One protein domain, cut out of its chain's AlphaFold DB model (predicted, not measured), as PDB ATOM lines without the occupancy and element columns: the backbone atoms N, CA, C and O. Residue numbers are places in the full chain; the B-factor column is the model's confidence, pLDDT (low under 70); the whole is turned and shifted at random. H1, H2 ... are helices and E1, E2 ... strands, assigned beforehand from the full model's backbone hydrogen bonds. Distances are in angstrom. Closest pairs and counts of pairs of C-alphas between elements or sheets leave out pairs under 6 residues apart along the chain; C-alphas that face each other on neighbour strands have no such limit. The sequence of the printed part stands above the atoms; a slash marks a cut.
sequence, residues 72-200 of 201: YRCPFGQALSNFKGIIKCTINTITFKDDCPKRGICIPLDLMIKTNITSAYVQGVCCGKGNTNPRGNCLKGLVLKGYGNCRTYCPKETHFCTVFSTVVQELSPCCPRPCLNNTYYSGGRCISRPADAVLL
ATOM      1  N   TYR A  72      71.669  74.029  -9.240       85.38
ATOM      2  CA  TYR A  72      71.267  75.363  -9.683       85.38
ATOM      3  C   TYR A  72      72.270  76.401  -9.181       85.38
ATOM      4  O   TYR A  72      72.583  76.437  -7.991       85.38
ATOM      5  N   ARG A  73      72.792  77.235 -10.082       85.06
ATOM      6  CA  ARG A  73      73.778  78.276  -9.760       85.06
ATOM      7  C   ARG A  73      73.151  79.642  -9.923       85.06
ATOM      8  O   ARG A  73      73.093  80.180 -11.023       85.06
ATOM      9  N   CYS A  74      72.672  80.196  -8.820       82.88
ATOM     10  CA  CYS A  74      72.065  81.508  -8.872       82.88
ATOM     11  C   CYS A  74      73.074  82.580  -9.327       82.88
ATOM     12  O   CYS A  74      74.228  82.573  -8.886       82.88
ATOM     13  N   PRO A  75      72.650  83.502 -10.206       76.25
ATOM     14  CA  PRO A  75      73.463  84.638 -10.632       76.25
ATOM     15  C   PRO A  75      73.729  85.607  -9.472       76.25
ATOM     16  O   PRO A  75      74.792  86.223  -9.425       76.25
ATOM     17  N   PHE A  76      72.794  85.671  -8.517       76.75
ATOM     18  CA  PHE A  76      72.884  86.427  -7.272       76.75
ATOM     19  C   PHE A  76      72.556  85.524  -6.089       76.75
ATOM     20  O   PHE A  76      71.623  84.725  -6.159       76.75
ATOM     21  N   GLY A  77      73.301  85.685  -4.995       77.56
ATOM     22  CA  GLY A  77      73.071  84.912  -3.778       77.56
ATOM     23  C   GLY A  77      73.134  83.399  -4.012       77.56
ATOM     24  O   GLY A  77      73.779  82.910  -4.940       77.56
ATOM     25  N   GLN A  78      72.468  82.650  -3.139       85.62
ATOM     26  CA  GLN A  78      72.324  81.200  -3.255       85.62
ATOM     27  C   GLN A  78      70.899  80.840  -3.679       85.62
ATOM     28  O   GLN A  78      69.962  81.617  -3.473       85.62
ATOM     29  N   ALA A  79      70.736  79.653  -4.265       89.19
ATOM     30  CA  ALA A  79      69.412  79.112  -4.540       89.19
ATOM     31  C   ALA A  79      68.683  78.876  -3.219       89.19
ATOM     32  O   ALA A  79      69.223  78.252  -2.307       89.19
ATOM     33  N   LEU A  80      67.468  79.404  -3.115       91.38
ATOM     34  CA  LEU A  80      66.660  79.229  -1.922       91.38
ATOM     35  C   LEU A  80      66.151  77.789  -1.872       91.38
ATOM     36  O   LEU A  80      65.682  77.240  -2.873       91.38
ATOM     37  N   SER A  81      66.222  77.184  -0.693       91.06
ATOM     38  CA  SER A  81      65.774  75.818  -0.447       91.06
ATOM     39  C   SER A  81      64.884  75.745   0.785       91.06
ATOM     40  O   SER A  81      65.032  76.523   1.725       91.06
ATOM     41  N   ASN A  82      63.985  74.770   0.793       88.69
ATOM     42  CA  ASN A  82      63.225  74.347   1.961       88.69
ATOM     43  C   ASN A  82      63.421  72.834   2.182       88.69
ATOM     44  O   ASN A  82      64.224  72.191   1.507       88.69
ATOM     45  N   PHE A  83      62.661  72.246   3.104       86.88
ATOM     46  CA  PHE A  83      62.698  70.809   3.403       86.88
ATOM     47  C   PHE A  83      62.355  69.899   2.205       86.88
ATOM     48  O   PHE A  83      62.698  68.721   2.218       86.88
ATOM     49  N   LYS A  84      61.710  70.423   1.150       84.31
ATOM     50  CA  LYS A  84      61.418  69.703  -0.107       84.31
ATOM     51  C   LYS A  84      62.516  69.879  -1.169       84.31
ATOM     52  O   LYS A  84      62.390  69.336  -2.266       84.31
ATOM     53  N   GLY A  85      63.577  70.626  -0.865       86.50
ATOM     54  CA  GLY A  85      64.673  70.947  -1.776       86.50
ATOM     55  C   GLY A  85      64.609  72.380  -2.304       86.50
ATOM     56  O   GLY A  85      64.131  73.292  -1.633       86.50
ATOM     57  N   ILE A  86      65.142  72.593  -3.506       88.88
ATOM     58  CA  ILE A  86      65.219  73.914  -4.142       88.88
ATOM     59  C   ILE A  86      63.814  74.454  -4.441       88.88
ATOM     60  O   ILE A  86      62.978  73.750  -5.012       88.88
ATOM     61  N   ILE A  87      63.570  75.717  -4.086       91.00
ATOM     62  CA  ILE A  87      62.291  76.395  -4.310       91.00
ATOM     63  C   ILE A  87      62.199  76.794  -5.786       91.00
ATOM     64  O   ILE A  87      62.923  77.671  -6.263       91.00
ATOM     65  N   LYS A  88      61.308  76.122  -6.517       89.56
ATOM     66  CA  LYS A  88      60.921  76.497  -7.882       89.56
ATOM     67  C   LYS A  88      59.930  77.655  -7.828       89.56
ATOM     68  O   LYS A  88      59.172  77.748  -6.868       89.56
ATOM     69  N   CYS A  89      59.926  78.476  -8.866       88.38
ATOM     70  CA  CYS A  89      59.034  79.621  -8.982       88.38
ATOM     71  C   CYS A  89      58.402  79.728 -10.358       88.38
ATOM     72  O   CYS A  89      58.838  79.080 -11.317       88.38
ATOM     73  N   THR A  90      57.390  80.577 -10.434       87.38
ATOM     74  CA  THR A  90      56.654  80.900 -11.643       87.38
ATOM     75  C   THR A  90      56.562  82.412 -11.798       87.38
ATOM     76  O   THR A  90      56.132  83.108 -10.884       87.38
ATOM     77  N   ILE A  91      56.932  82.924 -12.971       84.25
ATOM     78  CA  ILE A  91      56.816  84.345 -13.308       84.25
ATOM     79  C   ILE A  91      55.581  84.541 -14.178       84.25
ATOM     80  O   ILE A  91      55.441  83.892 -15.218       84.25
ATOM     81  N   ASN A  92      54.706  85.461 -13.778       82.50
ATOM     82  CA  ASN A  92      53.642  85.959 -14.636       82.50
ATOM     83  C   ASN A  92      54.238  86.970 -15.625       82.50
ATOM     84  O   ASN A  92      54.692  88.040 -15.232       82.50
ATOM     85  N   THR A  93      54.228  86.648 -16.916       76.12
ATOM     86  CA  THR A  93      54.862  87.473 -17.967       76.12
ATOM     87  C   THR A  93      54.097  88.748 -18.329       76.12
ATOM     88  O   THR A  93      54.604  89.560 -19.097       76.12
ATOM     89  N   ILE A  94      52.896  88.951 -17.773       76.06
ATOM     90  CA  ILE A  94      52.118  90.187 -17.925       76.06
ATOM     91  C   ILE A  94      52.455  91.161 -16.794       76.06
ATOM     92  O   ILE A  94      52.741  92.325 -17.048       76.06
ATOM     93  N   THR A  95      52.418  90.690 -15.546       79.75
ATOM     94  CA  THR A  95      52.636  91.540 -14.361       79.75
ATOM     95  C   THR A  95      54.088  91.579 -13.896       79.75
ATOM     96  O   THR A  95      54.413  92.360 -13.006       79.75
ATOM     97  N   PHE A  96      54.943  90.711 -14.449       77.00
ATOM     98  CA  PHE A  96      56.321  90.458 -14.013       77.00
ATOM     99  C   PHE A  96      56.449  90.090 -12.527       77.00
ATOM    100  O   PHE A  96      57.530  90.183 -11.948       77.00
ATOM    101  N   LYS A  97      55.351  89.647 -11.902       83.69
ATOM    102  CA  LYS A  97      55.352  89.149 -10.526       83.69
ATOM    103  C   LYS A  97      55.770  87.687 -10.498       83.69
ATOM    104  O   LYS A  97      55.328  86.896 -11.335       83.69
ATOM    105  N   ASP A  98      56.579  87.347  -9.504       86.50
ATOM    106  CA  ASP A  98      56.950  85.977  -9.180       86.50
ATOM    107  C   ASP A  98      56.409  85.552  -7.807       86.50
ATOM    108  O   ASP A  98      55.959  86.379  -7.011       86.50
ATOM    109  N   ASP A  99      56.397  84.244  -7.564       90.81
ATOM    110  CA  ASP A  99      55.937  83.603  -6.329       90.81
ATOM    111  C   ASP A  99      57.086  83.291  -5.349       90.81
ATOM    112  O   ASP A  99      56.922  82.490  -4.421       90.81
ATOM    113  N   CYS A 100      58.256  83.924  -5.511       90.31
ATOM    114  CA  CYS A 100      59.348  83.760  -4.564       90.31
ATOM    115  C   CYS A 100      59.059  84.450  -3.222       90.31
ATOM    116  O   CYS A 100      58.383  85.479  -3.149       90.31
ATOM    117  N   PRO A 101      59.610  83.924  -2.110       91.12
ATOM    118  CA  PRO A 101      59.498  84.577  -0.806       91.12
ATOM    119  C   PRO A 101      60.145  85.974  -0.828       91.12
ATOM    120  O   PRO A 101      61.025  86.229  -1.640       91.12
ATOM    121  N   LYS A 102      59.791  86.868   0.114       83.69
ATOM    122  CA  LYS A 102      60.188  88.304   0.132       83.69
ATOM    123  C   LYS A 102      61.682  88.605  -0.149       83.69
ATOM    124  O   LYS A 102      62.013  89.671  -0.671       83.69
ATOM    125  N   ARG A 103      62.594  87.688   0.206       80.94
ATOM    126  CA  ARG A 103      64.057  87.807   0.008       80.94
ATOM    127  C   ARG A 103      64.588  87.136  -1.267       80.94
ATOM    128  O   ARG A 103      65.797  87.129  -1.489       80.94
ATOM    129  N   GLY A 104      63.710  86.559  -2.075       87.00
ATOM    130  CA  GLY A 104      64.025  85.900  -3.331       87.00
ATOM    131  C   GLY A 104      63.666  86.749  -4.546       87.00
ATOM    132  O   GLY A 104      62.896  87.704  -4.447       87.00
ATOM    133  N   ILE A 105      64.255  86.389  -5.677       85.62
ATOM    134  CA  ILE A 105      63.850  86.795  -7.024       85.62
ATOM    135  C   ILE A 105      63.799  85.520  -7.858       85.62
ATOM    136  O   ILE A 105      64.690  84.667  -7.736       85.62
ATOM    137  N   CYS A 106      62.777  85.375  -8.694       87.56
ATOM    138  CA  CYS A 106      62.692  84.232  -9.587       87.56
ATOM    139  C   CYS A 106      63.636  84.393 -10.778       87.56
ATOM    140  O   CYS A 106      63.524  85.336 -11.559       87.56
ATOM    141  N   ILE A 107      64.560  83.445 -10.937       86.06
ATOM    142  CA  ILE A 107      65.436  83.385 -12.105       86.06
ATOM    143  C   ILE A 107      64.854  82.370 -13.090       86.06
ATOM    144  O   ILE A 107      64.718  81.195 -12.725       86.06
ATOM    145  N   PRO A 108      64.495  82.785 -14.316       85.06
ATOM    146  CA  PRO A 108      63.845  81.900 -15.269       85.06
ATOM    147  C   PRO A 108      64.808  80.814 -15.768       85.06
ATOM    148  O   PRO A 108      66.005  81.042 -15.948       85.06
ATOM    149  N   LEU A 109      64.279  79.611 -16.003       84.00
ATOM    150  CA  LEU A 109      65.035  78.489 -16.578       84.00
ATOM    151  C   LEU A 109      65.085  78.525 -18.106       84.00
ATOM    152  O   LEU A 109      65.860  77.781 -18.703       84.00
ATOM    153  N   ASP A 110      64.238  79.336 -18.729       82.75
ATOM    154  CA  ASP A 110      64.118  79.473 -20.173       82.75
ATOM    155  C   ASP A 110      63.682  80.902 -20.531       82.75
ATOM    156  O   ASP A 110      63.353  81.705 -19.659       82.75
ATOM    157  N   LEU A 111      63.670  81.222 -21.821       78.62
ATOM    158  CA  LEU A 111      63.240  82.521 -22.329       78.62
ATOM    159  C   LEU A 111      61.807  82.862 -21.892       78.62
ATOM    160  O   LEU A 111      60.909  82.021 -21.983       78.62
ATOM    161  N   MET A 112      61.593  84.112 -21.481       76.50
ATOM    162  CA  MET A 112      60.265  84.607 -21.146       76.50
ATOM    163  C   MET A 112      59.457  84.863 -22.422       76.50
ATOM    164  O   MET A 112      59.959  85.425 -23.395       76.50
ATOM    165  N   ILE A 113      58.201  84.424 -22.426       73.88
ATOM    166  CA  ILE A 113      57.302  84.533 -23.578       73.88
ATOM    167  C   ILE A 113      56.031  85.224 -23.110       73.88
ATOM    168  O   ILE A 113      55.510  84.855 -22.067       73.88
ATOM    169  N   LYS A 114      55.518  86.179 -23.882       73.81
ATOM    170  CA  LYS A 114      54.206  86.800 -23.681       73.81
ATOM    171  C   LYS A 114      53.277  86.378 -24.820       73.81
ATOM    172  O   LYS A 114      53.702  86.374 -25.968       73.81
ATOM    173  N   THR A 115      52.029  86.038 -24.518       67.50
ATOM    174  CA  THR A 115      50.974  85.817 -25.524       67.50
ATOM    175  C   THR A 115      49.831  86.800 -25.280       67.50
ATOM    176  O   THR A 115      49.754  87.412 -24.210       67.50
ATOM    177  N   ASN A 116      48.954  86.982 -26.268       63.66
ATOM    178  CA  ASN A 116      47.851  87.947 -26.166       63.66
ATOM    179  C   ASN A 116      46.653  87.406 -25.372       63.66
ATOM    180  O   ASN A 116      45.815  88.179 -24.921       63.66
ATOM    181  N   ILE A 117      46.569  86.083 -25.206       58.66
ATOM    182  CA  ILE A 117      45.343  85.397 -24.773       58.66
ATOM    183  C   ILE A 117      45.499  84.771 -23.379       58.66
ATOM    184  O   ILE A 117      44.517  84.594 -22.663       58.66
ATOM    185  N   THR A 118      46.722  84.444 -22.946       57.44
ATOM    186  CA  THR A 118      46.968  83.853 -21.620       57.44
ATOM    187  C   THR A 118      48.232  84.418 -20.980       57.44
ATOM    188  O   THR A 118      49.238  84.649 -21.639       57.44
ATOM    189  N   SER A 119      48.218  84.627 -19.661       56.09
ATOM    190  CA  SER A 119      49.455  84.869 -18.916       56.09
ATOM    191  C   SER A 119      50.357  83.646 -19.080       56.09
ATOM    192  O   SER A 119      50.113  82.606 -18.467       56.09
ATOM    193  N   ALA A 120      51.373  83.740 -19.933       63.34
ATOM    194  CA  ALA A 120      52.358  82.683 -20.063       63.34
ATOM    195  C   ALA A 120      53.199  82.664 -18.783       63.34
ATOM    196  O   ALA A 120      53.757  83.676 -18.356       63.34
ATOM    197  N   TYR A 121      53.230  81.507 -18.140       67.75
ATOM    198  CA  TYR A 121      53.934  81.294 -16.889       67.75
ATOM    199  C   TYR A 121      55.317  80.727 -17.183       67.75
ATOM    200  O   TYR A 121      55.441  79.658 -17.783       67.75
ATOM    201  N   VAL A 122      56.362  81.439 -16.764       75.62
ATOM    202  CA  VAL A 122      57.748  80.996 -16.963       75.62
ATOM    203  C   VAL A 122      58.239  80.353 -15.683       75.62
ATOM    204  O   VAL A 122      58.191  80.968 -14.621       75.62
ATOM    205  N   GLN A 123      58.717  79.116 -15.780       85.81
ATOM    206  CA  GLN A 123      59.268  78.413 -14.628       85.81
ATOM    207  C   GLN A 123      60.713  78.822 -14.362       85.81
ATOM    208  O   GLN A 123      61.521  78.976 -15.282       85.81
ATOM    209  N   GLY A 124      61.043  78.932 -13.084       87.88
ATOM    210  CA  GLY A 124      62.346  79.357 -12.606       87.88
ATOM    211  C   GLY A 124      62.743  78.712 -11.285       87.88
ATOM    212  O   GLY A 124      62.105  77.776 -10.793       87.88
ATOM    213  N   VAL A 125      63.812  79.246 -10.703       89.75
ATOM    214  CA  VAL A 125      64.263  78.941  -9.342       89.75
ATOM    215  C   VAL A 125      64.388  80.235  -8.552       89.75
ATOM    216  O   VAL A 125      64.918  81.225  -9.058       89.75
ATOM    217  N   CYS A 126      63.929  80.217  -7.302       89.88
ATOM    218  CA  CYS A 126      64.102  81.349  -6.407       89.88
ATOM    219  C   CYS A 126      65.557  81.475  -5.980       89.88
ATOM    220  O   CYS A 126      66.115  80.585  -5.336       89.88
ATOM    221  N   CYS A 127      66.149  82.619  -6.289       87.94
ATOM    222  CA  CYS A 127      67.499  82.976  -5.888       87.94
ATOM    223  C   CYS A 127      67.456  84.079  -4.838       87.94
ATOM    224  O   CYS A 127      66.652  85.004  -4.941       87.94
ATOM    225  N   GLY A 128      68.304  83.984  -3.815       86.56
ATOM    226  CA  GLY A 128      68.416  85.031  -2.806       86.56
ATOM    227  C   GLY A 128      68.895  86.350  -3.415       86.56
ATOM    228  O   GLY A 128      69.780  86.362  -4.270       86.56
ATOM    229  N   LYS A 129      68.344  87.470  -2.942       78.81
ATOM    230  CA  LYS A 129      68.844  88.817  -3.252       78.81
ATOM    231  C   LYS A 129      70.249  88.978  -2.650       78.81
ATOM    232  O   LYS A 129      70.388  89.289  -1.473       78.81
ATOM    233  N   GLY A 130      71.288  88.657  -3.421       64.94
ATOM    234  CA  GLY A 130      72.686  88.888  -3.040       64.94
ATOM    235  C   GLY A 130      73.109  90.344  -3.256       64.94
ATOM    236  O   GLY A 130      72.428  91.078  -3.968       64.94
ATOM    237  N   ASN A 131      74.244  90.750  -2.672       55.34
ATOM    238  CA  ASN A 131      74.858  92.057  -2.932       55.34
ATOM    239  C   ASN A 131      75.140  92.210  -4.436       55.34
ATOM    240  O   ASN A 131      75.957  91.466  -4.974       55.34
ATOM    241  N   THR A 132      74.378  93.117  -5.054       53.31
ATOM    242  CA  THR A 132      74.463  93.893  -6.315       53.31
ATOM    243  C   THR A 132      75.367  93.505  -7.496       53.31
ATOM    244  O   THR A 132      75.147  94.061  -8.567       53.31
ATOM    245  N   ASN A 133      76.294  92.550  -7.410       55.53
ATOM    246  CA  ASN A 133      77.104  92.104  -8.544       55.53
ATOM    247  C   ASN A 133      76.642  90.731  -9.058       55.53
ATOM    248  O   ASN A 133      76.896  89.711  -8.402       55.53
ATOM    249  N   PRO A 134      75.992  90.667 -10.238       60.59
ATOM    250  CA  PRO A 134      75.699  89.399 -10.884       60.59
ATOM    251  C   PRO A 134      77.020  88.703 -11.178       60.59
ATOM    252  O   PRO A 134      77.868  89.247 -11.877       60.59
ATOM    253  N   ARG A 135      77.188  87.457 -10.731       61.59
ATOM    254  CA  ARG A 135      78.373  86.656 -11.098       61.59
ATOM    255  C   ARG A 135      78.365  86.205 -12.568       61.59
ATOM    256  O   ARG A 135      79.141  85.327 -12.929       61.59
ATOM    257  N   GLY A 136      77.456  86.735 -13.394       68.12
ATOM    258  CA  GLY A 136      77.294  86.349 -14.798       68.12
ATOM    259  C   GLY A 136      77.024  84.854 -14.989       68.12
ATOM    260  O   GLY A 136      77.358  84.311 -16.031       68.12
ATOM    261  N   ASN A 137      76.481  84.158 -13.985       77.19
ATOM    262  CA  ASN A 137      76.301  82.708 -14.034       77.19
ATOM    263  C   ASN A 137      74.968  82.314 -14.668       77.19
ATOM    264  O   ASN A 137      73.941  82.957 -14.456       77.19
ATOM    265  N   CYS A 138      74.977  81.176 -15.355       80.69
ATOM    266  CA  CYS A 138      73.754  80.507 -15.761       80.69
ATOM    267  C   CYS A 138      73.156  79.726 -14.605       80.69
ATOM    268  O   CYS A 138      73.859  78.957 -13.944       80.69
ATOM    269  N   LEU A 139      71.834  79.844 -14.445       83.06
ATOM    270  CA  LEU A 139      71.091  79.067 -13.458       83.06
ATOM    271  C   LEU A 139      71.350  77.565 -13.628       83.06
ATOM    272  O   LEU A 139      71.444  76.829 -12.645       83.06
ATOM    273  N   LYS A 140      71.541  77.134 -14.878       82.69
ATOM    274  CA  LYS A 140      71.994  75.799 -15.227       82.69
ATOM    275  C   LYS A 140      73.110  75.824 -16.263       82.69
ATOM    276  O   LYS A 140      73.047  76.555 -17.244       82.69
ATOM    277  N   GLY A 141      74.042  74.886 -16.110       78.62
ATOM    278  CA  GLY A 141      75.064  74.615 -17.107       78.62
ATOM    279  C   GLY A 141      76.200  75.616 -16.998       78.62
ATOM    280  O   GLY A 141      76.396  76.245 -15.957       78.62
ATOM    281  N   LEU A 142      76.986  75.706 -18.060       77.88
ATOM    282  CA  LEU A 142      78.079  76.660 -18.147       77.88
ATOM    283  C   LEU A 142      77.653  77.813 -19.044       77.88
ATOM    284  O   LEU A 142      76.964  77.604 -20.041       77.88
ATOM    285  N   VAL A 143      78.088  79.009 -18.665       79.31
ATOM    286  CA  VAL A 143      78.006  80.189 -19.519       79.31
ATOM    287  C   VAL A 143      78.808  79.907 -20.776       79.31
ATOM    288  O   VAL A 143      79.941  79.416 -20.698       79.31
ATOM    289  N   LEU A 144      78.235  80.225 -21.930       80.31
ATOM    290  CA  LEU A 144      78.971  80.165 -23.179       80.31
ATOM    291  C   LEU A 144      79.984  81.328 -23.209       80.31
ATOM    292  O   LEU A 144      79.598  82.493 -23.293       80.31
ATOM    293  N   LYS A 145      81.282  81.023 -23.048       68.75
ATOM    294  CA  LYS A 145      82.372  82.019 -22.982       68.75
ATOM    295  C   LYS A 145      82.636  82.663 -24.349       68.75
ATOM    296  O   LYS A 145      82.516  81.988 -25.365       68.75
ATOM    297  N   GLY A 146      83.060  83.933 -24.357       58.78
ATOM    298  CA  GLY A 146      83.481  84.661 -25.569       58.78
ATOM    299  C   GLY A 146      82.392  85.493 -26.255       58.78
ATOM    300  O   GLY A 146      82.612  86.008 -27.343       58.78
ATOM    301  N   TYR A 147      81.226  85.642 -25.627       56.38
ATOM    302  CA  TYR A 147      80.085  86.362 -26.183       56.38
ATOM    303  C   TYR A 147      79.982  87.710 -25.465       56.38
ATOM    304  O   TYR A 147      79.523  87.753 -24.330       56.38
ATOM    305  N   GLY A 148      80.462  88.786 -26.099       62.62
ATOM    306  CA  GLY A 148      80.366  90.145 -25.550       62.62
ATOM    307  C   GLY A 148      78.906  90.593 -25.446       62.62
ATOM    308  O   GLY A 148      78.366  90.712 -24.356       62.62
ATOM    309  N   ASN A 149      78.234  90.747 -26.593       72.00
ATOM    310  CA  ASN A 149      76.804  91.051 -26.648       72.00
ATOM    311  C   ASN A 149      75.983  89.758 -26.791       72.00
ATOM    312  O   ASN A 149      75.943  89.146 -27.865       72.00
ATOM    313  N   CYS A 150      75.297  89.353 -25.720       77.12
ATOM    314  CA  CYS A 150      74.491  88.132 -25.725       77.12
ATOM    315  C   CYS A 150      73.425  88.127 -26.830       77.12
ATOM    316  O   CYS A 150      73.245  87.120 -27.508       77.12
ATOM    317  N   ARG A 151      72.746  89.251 -27.077       73.94
ATOM    318  CA  ARG A 151      71.642  89.325 -28.047       73.94
ATOM    319  C   ARG A 151      72.095  89.065 -29.484       73.94
ATOM    320  O   ARG A 151      71.332  88.506 -30.271       73.94
ATOM    321  N   THR A 152      73.323  89.468 -29.799       75.31
ATOM    322  CA  THR A 152      73.887  89.369 -31.150       75.31
ATOM    323  C   THR A 152      74.449  87.981 -31.414       75.31
ATOM    324  O   THR A 152      74.186  87.397 -32.461       75.31
ATOM    325  N   TYR A 153      75.188  87.430 -30.452       79.75
ATOM    326  CA  TYR A 153      75.995  86.241 -30.704       79.75
ATOM    327  C   TYR A 153      75.407  84.962 -30.088       79.75
ATOM    328  O   TYR A 153      75.693  83.874 -30.573       79.75
ATOM    329  N   CYS A 154      74.568  85.039 -29.048       84.38
ATOM    330  CA  CYS A 154      74.085  83.843 -28.350       84.38
ATOM    331  C   CYS A 154      73.235  82.942 -29.275       84.38
ATOM    332  O   CYS A 154      72.216  83.396 -29.813       84.38
ATOM    333  N   PRO A 155      73.594  81.654 -29.454       87.00
ATOM    334  CA  PRO A 155      72.913  80.767 -30.393       87.00
ATOM    335  C   PRO A 155      71.499  80.428 -29.907       87.00
ATOM    336  O   PRO A 155      71.307  79.627 -28.991       87.00
ATOM    337  N   LYS A 156      70.492  81.009 -30.565       82.88
ATOM    338  CA  LYS A 156      69.075  80.969 -30.151       82.88
ATOM    339  C   LYS A 156      68.468  79.564 -30.098       82.88
ATOM    340  O   LYS A 156      67.471  79.350 -29.408       82.88
ATOM    341  N   GLU A 157      69.048  78.606 -30.819       81.44
ATOM    342  CA  GLU A 157      68.543  77.232 -30.864       81.44
ATOM    343  C   GLU A 157      68.827  76.434 -29.596       81.44
ATOM    344  O   GLU A 157      68.046  75.564 -29.208       81.44
ATOM    345  N   THR A 158      69.955  76.724 -28.954       82.38
ATOM    346  CA  THR A 158      70.481  75.934 -27.837       82.38
ATOM    347  C   THR A 158      70.672  76.760 -26.577       82.38
ATOM    348  O   THR A 158      70.733  76.175 -25.495       82.38
ATOM    349  N   HIS A 159      70.724  78.088 -26.702       86.94
ATOM    350  CA  HIS A 159      70.963  79.034 -25.621       86.94
ATOM    351  C   HIS A 159      69.958  80.201 -25.637       86.94
ATOM    352  O   HIS A 159      69.214  80.413 -26.597       86.94
ATOM    353  N   PHE A 160      69.889  80.927 -24.527       85.31
ATOM    354  CA  PHE A 160      69.104  82.145 -24.372       85.31
ATOM    355  C   PHE A 160      69.856  83.146 -23.495       85.31
ATOM    356  O   PHE A 160      70.673  82.760 -22.658       85.31
ATOM    357  N   CYS A 161      69.564  84.428 -23.680       82.00
ATOM    358  CA  CYS A 161      70.059  85.475 -22.797       82.00
ATOM    359  C   CYS A 161      69.188  85.508 -21.552       82.00
ATOM    360  O   CYS A 161      67.978  85.717 -21.647       82.00
ATOM    361  N   THR A 162      69.791  85.253 -20.392       75.81
ATOM    362  CA  THR A 162      69.041  85.319 -19.137       75.81
ATOM    363  C   THR A 162      68.820  86.781 -18.785       75.81
ATOM    364  O   THR A 162      69.779  87.487 -18.492       75.81
ATOM    365  N   VAL A 163      67.566  87.224 -18.829       67.69
ATOM    366  CA  VAL A 163      67.187  88.586 -18.450       67.69
ATOM    367  C   VAL A 163      66.976  88.628 -16.943       67.69
ATOM    368  O   VAL A 163      66.245  87.810 -16.382       67.69
ATOM    369  N   PHE A 164      67.610  89.592 -16.288       64.94
ATOM    370  CA  PHE A 164      67.348  89.924 -14.893       64.94
ATOM    371  C   PHE A 164      66.672  91.290 -14.885       64.94
ATOM    372  O   PHE A 164      67.151  92.190 -15.570       64.94
ATOM    373  N   SER A 165      65.588  91.471 -14.124       53.09
ATOM    374  CA  SER A 165      64.812  92.727 -14.116       53.09
ATOM    375  C   SER A 165      65.630  93.983 -13.773       53.09
ATOM    376  O   SER A 165      65.143  95.094 -13.951       53.09
ATOM    377  N   THR A 166      66.864  93.814 -13.293       44.47
ATOM    378  CA  THR A 166      67.775  94.876 -12.858       44.47
ATOM    379  C   THR A 166      69.120  94.906 -13.593       44.47
ATOM    380  O   THR A 166      69.968  95.719 -13.235       44.47
ATOM    381  N   VAL A 167      69.367  94.040 -14.585       50.03
ATOM    382  CA  VAL A 167      70.674  93.970 -15.269       50.03
ATOM    383  C   VAL A 167      70.572  94.546 -16.671       50.03
ATOM    384  O   VAL A 167      69.700  94.169 -17.450       50.03
ATOM    385  N   VAL A 168      71.504  95.447 -16.989       48.34
ATOM    386  CA  VAL A 168      71.732  95.961 -18.342       48.34
ATOM    387  C   VAL A 168      71.880  94.773 -19.294       48.34
ATOM    388  O   VAL A 168      72.736  93.917 -19.072       48.34
ATOM    389  N   GLN A 169      71.051  94.711 -20.343       52.19
ATOM    390  CA  GLN A 169      70.956  93.572 -21.275       52.19
ATOM    391  C   GLN A 169      72.313  93.104 -21.843       52.19
ATOM    392  O   GLN A 169      72.453  91.940 -22.216       52.19
ATOM    393  N   GLU A 170      73.312  93.986 -21.892       51.38
ATOM    394  CA  GLU A 170      74.670  93.705 -22.372       51.38
ATOM    395  C   GLU A 170      75.467  92.746 -21.474       51.38
ATOM    396  O   GLU A 170      76.362  92.064 -21.961       51.38
ATOM    397  N   LEU A 171      75.116  92.630 -20.190       58.66
ATOM    398  CA  LEU A 171      75.790  91.753 -19.221       58.66
ATOM    399  C   LEU A 171      75.048  90.425 -18.992       58.66
ATOM    400  O   LEU A 171      75.431  89.627 -18.130       58.66
ATOM    401  N   SER A 172      73.974  90.177 -19.745       74.12
ATOM    402  CA  SER A 172      73.178  88.956 -19.633       74.12
ATOM    403  C   SER A 172      73.981  87.737 -20.106       74.12
ATOM    404  O   SER A 172      74.427  87.706 -21.253       74.12
ATOM    405  N   PRO A 173      74.149  86.686 -19.283       80.19
ATOM    406  CA  PRO A 173      74.881  85.501 -19.699       80.19
ATOM    407  C   PRO A 173      74.097  84.692 -20.738       80.19
ATOM    408  O   PRO A 173      72.879  84.504 -20.626       80.19
ATOM    409  N   CYS A 174      74.821  84.170 -21.732       84.12
ATOM    410  CA  CYS A 174      74.293  83.236 -22.720       84.12
ATOM    411  C   CYS A 174      74.224  81.829 -22.115       84.12
ATOM    412  O   CYS A 174      75.250  81.170 -21.906       84.12
ATOM    413  N   CYS A 175      73.004  81.386 -21.813       85.19
ATOM    414  CA  CYS A 175      72.752  80.208 -20.998       85.19
ATOM    415  C   CYS A 175      72.074  79.079 -21.760       85.19
ATOM    416  O   CYS A 175      71.199  79.347 -22.580       85.19
ATOM    417  N   PRO A 176      72.432  77.810 -21.491       86.94
ATOM    418  CA  PRO A 176      71.808  76.676 -22.152       86.94
ATOM    419  C   PRO A 176      70.301  76.642 -21.907       86.94
ATOM    420  O   PRO A 176      69.842  76.661 -20.763       86.94
ATOM    421  N   ARG A 177      69.526  76.505 -22.982       88.06
ATOM    422  CA  ARG A 177      68.085  76.281 -22.893       88.06
ATOM    423  C   ARG A 177      67.791  74.863 -22.405       88.06
ATOM    424  O   ARG A 177      68.517  73.923 -22.763       88.06
ATOM    425  N   PRO A 178      66.682  74.658 -21.681       88.81
ATOM    426  CA  PRO A 178      66.155  73.326 -21.429       88.81
ATOM    427  C   PRO A 178      65.659  72.665 -22.706       88.81
ATOM    428  O   PRO A 178      65.895  71.481 -22.919       88.81
ATOM    429  N   CYS A 179      65.002  73.442 -23.558       87.19
ATOM    430  CA  CYS A 179      64.328  72.971 -24.752       87.19
ATOM    431  C   CYS A 179      64.920  73.639 -25.998       87.19
ATOM    432  O   CYS A 179      65.410  74.767 -25.927       87.19
ATOM    433  N   LEU A 180      64.918  72.923 -27.124       84.06
ATOM    434  CA  LEU A 180      65.405  73.440 -28.409       84.06
ATOM    435  C   LEU A 180      64.474  74.534 -28.963       84.06
ATOM    436  O   LEU A 180      63.408  74.804 -28.400       84.06
ATOM    437  N   ASN A 181      64.882  75.175 -30.062       76.94
ATOM    438  CA  ASN A 181      64.124  76.268 -30.678       76.94
ATOM    439  C   ASN A 181      62.639  75.925 -30.913       76.94
ATOM    440  O   ASN A 181      62.271  74.760 -31.042       76.94
ATOM    441  N   ASN A 182      61.789  76.952 -30.975       76.00
ATOM    442  CA  ASN A 182      60.333  76.858 -31.173       76.00
ATOM    443  C   ASN A 182      59.565  76.098 -30.083       76.00
ATOM    444  O   ASN A 182      58.343  75.982 -30.152       76.00
ATOM    445  N   THR A 183      60.255  75.654 -29.034       81.56
ATOM    446  CA  THR A 183      59.644  75.127 -27.818       81.56
ATOM    447  C   THR A 183      60.072  75.948 -26.604       81.56
ATOM    448  O   THR A 183      60.994  76.774 -26.677       81.56
ATOM    449  N   TYR A 184      59.357  75.775 -25.500       80.31
ATOM    450  CA  TYR A 184      59.690  76.358 -24.209       80.31
ATOM    451  C   TYR A 184      59.510  75.333 -23.092       80.31
ATOM    452  O   TYR A 184      58.738  74.375 -23.213       80.31
ATOM    453  N   TYR A 185      60.257  75.527 -22.012       82.25
ATOM    454  CA  TYR A 185      60.171  74.682 -20.831       82.25
ATOM    455  C   TYR A 185      58.942  75.008 -19.980       82.25
ATOM    456  O   TYR A 185      58.789  76.128 -19.496       82.25
ATOM    457  N   SER A 186      58.104  74.003 -19.732       78.81
ATOM    458  CA  SER A 186      56.987  74.104 -18.793       78.81
ATOM    459  C   SER A 186      56.672  72.751 -18.162       78.81
ATOM    460  O   SER A 186      56.519  71.736 -18.843       78.81
ATOM    461  N   GLY A 187      56.623  72.712 -16.831       73.81
ATOM    462  CA  GLY A 187      56.224  71.540 -16.052       73.81
ATOM    463  C   GLY A 187      57.102  70.308 -16.274       73.81
ATOM    464  O   GLY A 187      56.603  69.187 -16.213       73.81
ATOM    465  N   GLY A 188      58.393  70.484 -16.580       76.62
ATOM    466  CA  GLY A 188      59.275  69.357 -16.907       76.62
ATOM    467  C   GLY A 188      59.130  68.829 -18.336       76.62
ATOM    468  O   GLY A 188      59.599  67.727 -18.623       76.62
ATOM    469  N   ARG A 189      58.499  69.586 -19.239       80.44
ATOM    470  CA  ARG A 189      58.312  69.227 -20.651       80.44
ATOM    471  C   ARG A 189      58.728  70.368 -21.572       80.44
ATOM    472  O   ARG A 189      58.728  71.527 -21.168       80.44
ATOM    473  N   CYS A 190      59.061  70.012 -22.808       83.56
ATOM    474  CA  CYS A 190      59.206  70.966 -23.899       83.56
ATOM    475  C   CYS A 190      57.870  71.066 -24.633       83.56
ATOM    476  O   CYS A 190      57.365  70.060 -25.130       83.56
ATOM    477  N   ILE A 191      57.285  72.261 -24.642       81.56
ATOM    478  CA  ILE A 191      55.990  72.549 -25.265       81.56
ATOM    479  C   ILE A 191      56.229  73.460 -26.465       81.56
ATOM    480  O   ILE A 191      57.031  74.387 -26.371       81.56
ATOM    481  N   SER A 192      55.552  73.209 -27.586       82.38
ATOM    482  CA  SER A 192      55.586  74.099 -28.752       82.38
ATOM    483  C   SER A 192      55.129  75.505 -28.377       82.38
ATOM    484  O   SER A 192      54.166  75.675 -27.626       82.38
ATOM    485  N   ARG A 193      55.828  76.522 -28.884       76.81
ATOM    486  CA  ARG A 193      55.441  77.916 -28.665       76.81
ATOM    487  C   ARG A 193      54.122  78.213 -29.392       76.81
ATOM    488  O   ARG A 193      53.959  77.768 -30.527       76.81
ATOM    489  N   PRO A 194      53.205  78.965 -28.764       76.06
ATOM    490  CA  PRO A 194      52.048  79.532 -29.450       76.06
ATOM    491  C   PRO A 194      52.475  80.391 -30.645       76.06
ATOM    492  O   PRO A 194      53.547  80.992 -30.619       76.06
ATOM    493  N   ALA A 195      51.646  80.458 -31.687       76.31
ATOM    494  CA  ALA A 195      51.954  81.250 -32.882       76.31
ATOM    495  C   ALA A 195      52.017  82.763 -32.593       76.31
ATOM    496  O   ALA A 195      52.762  83.483 -33.248       76.31
ATOM    497  N   ASP A 196      51.282  83.232 -31.582       75.94
ATOM    498  CA  ASP A 196      51.234  84.625 -31.120       75.94
ATOM    499  C   ASP A 196      52.267  84.939 -30.019       75.94
ATOM    500  O   ASP A 196      52.212  85.990 -29.379       75.94
ATOM    501  N   ALA A 197      53.202  84.022 -29.763       73.31
ATOM    502  CA  ALA A 197      54.228  84.175 -28.743       73.31
ATOM    503  C   ALA A 197      55.230  85.287 -29.087       73.31
ATOM    504  O   ALA A 197      56.070  85.140 -29.975       73.31
ATOM    505  N   VAL A 198      55.228  86.356 -28.293       75.62
ATOM    506  CA  VAL A 198      56.249  87.404 -28.309       75.62
ATOM    507  C   VAL A 198      57.365  87.039 -27.336       75.62
ATOM    508  O   VAL A 198      57.133  86.786 -26.152       75.62
ATOM    509  N   LEU A 199      58.598  87.008 -27.836       72.88
ATOM    510  CA  LEU A 199      59.785  86.734 -27.032       72.88
ATOM    511  C   LEU A 199      60.204  87.993 -26.270       72.88
ATOM    512  O   LEU A 199      60.424  89.041 -26.874       72.88
ATOM    513  N   LEU A 200      60.326  87.874 -24.950       68.94
ATOM    514  CA  LEU A 200      60.815  88.943 -24.088       68.94
ATOM    515  C   LEU A 200      62.333  88.774 -23.925       68.94
ATOM    516  O   LEU A 200      62.790  87.745 -23.419       68.94
TER     517      LEU A 200
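What this domain is: This is residues 72 to 200 of the 201 residues of an uncharacterized protein of Trichinella pseudospiralis (UniProt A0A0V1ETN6). With little regular structure, loops link a strongly twisted sheet, E1-E4-E2, to three small strand pairs: E3-E9, hairpin E5-E6 with short H1 near it, and hairpin E7-E8. The printed part has 129 residues, of which only 42 are in named elements, and these are mostly strand, 38 of the 42; along the chain they are ordered E1 E2 E3 E4 H1 E5 E6 E7 E8 E9, with antiparallel sheets. The whole is compact, radius of gyration of the C-alphas 14.0 A, spanning 37 by 34 by 23 A.

Where its parts are: E1 is residues 88 to 92, from C-alpha (60.921, 76.497, -7.882); E2 104 to 108; E3 112 to 114; E4 121 to 128, 20.5 A, bending at 124; H1 150 to 153; E5 159 to 161; E6 174 to 176; E7 183 to 186; E8 189 to 192; E9 198 to 200, ending at (60.815, 88.943, -24.088).

How they stand to each other: Within hydrogen-bond range are N 91 and O 122 (E1, E4), 2.9 A, and N 107 and O 125 (E2, E4), 2.9 A. E4 and E7 come closest at C-alphas 123 and 186, 6.4 A. H1 is too short for O i to N i+4 pairs; 0 of 1 O i to N i+3 pair is within range.

The domain as a whole: The farthest C-alphas, Phe 83 and Thr 152, are 40.8 A apart. The printed part has no cut. Links E1 to E2, E4 to H1 and E5 to E6 are long. Confidence is under 70 in 28 residues, among them 163 to 171.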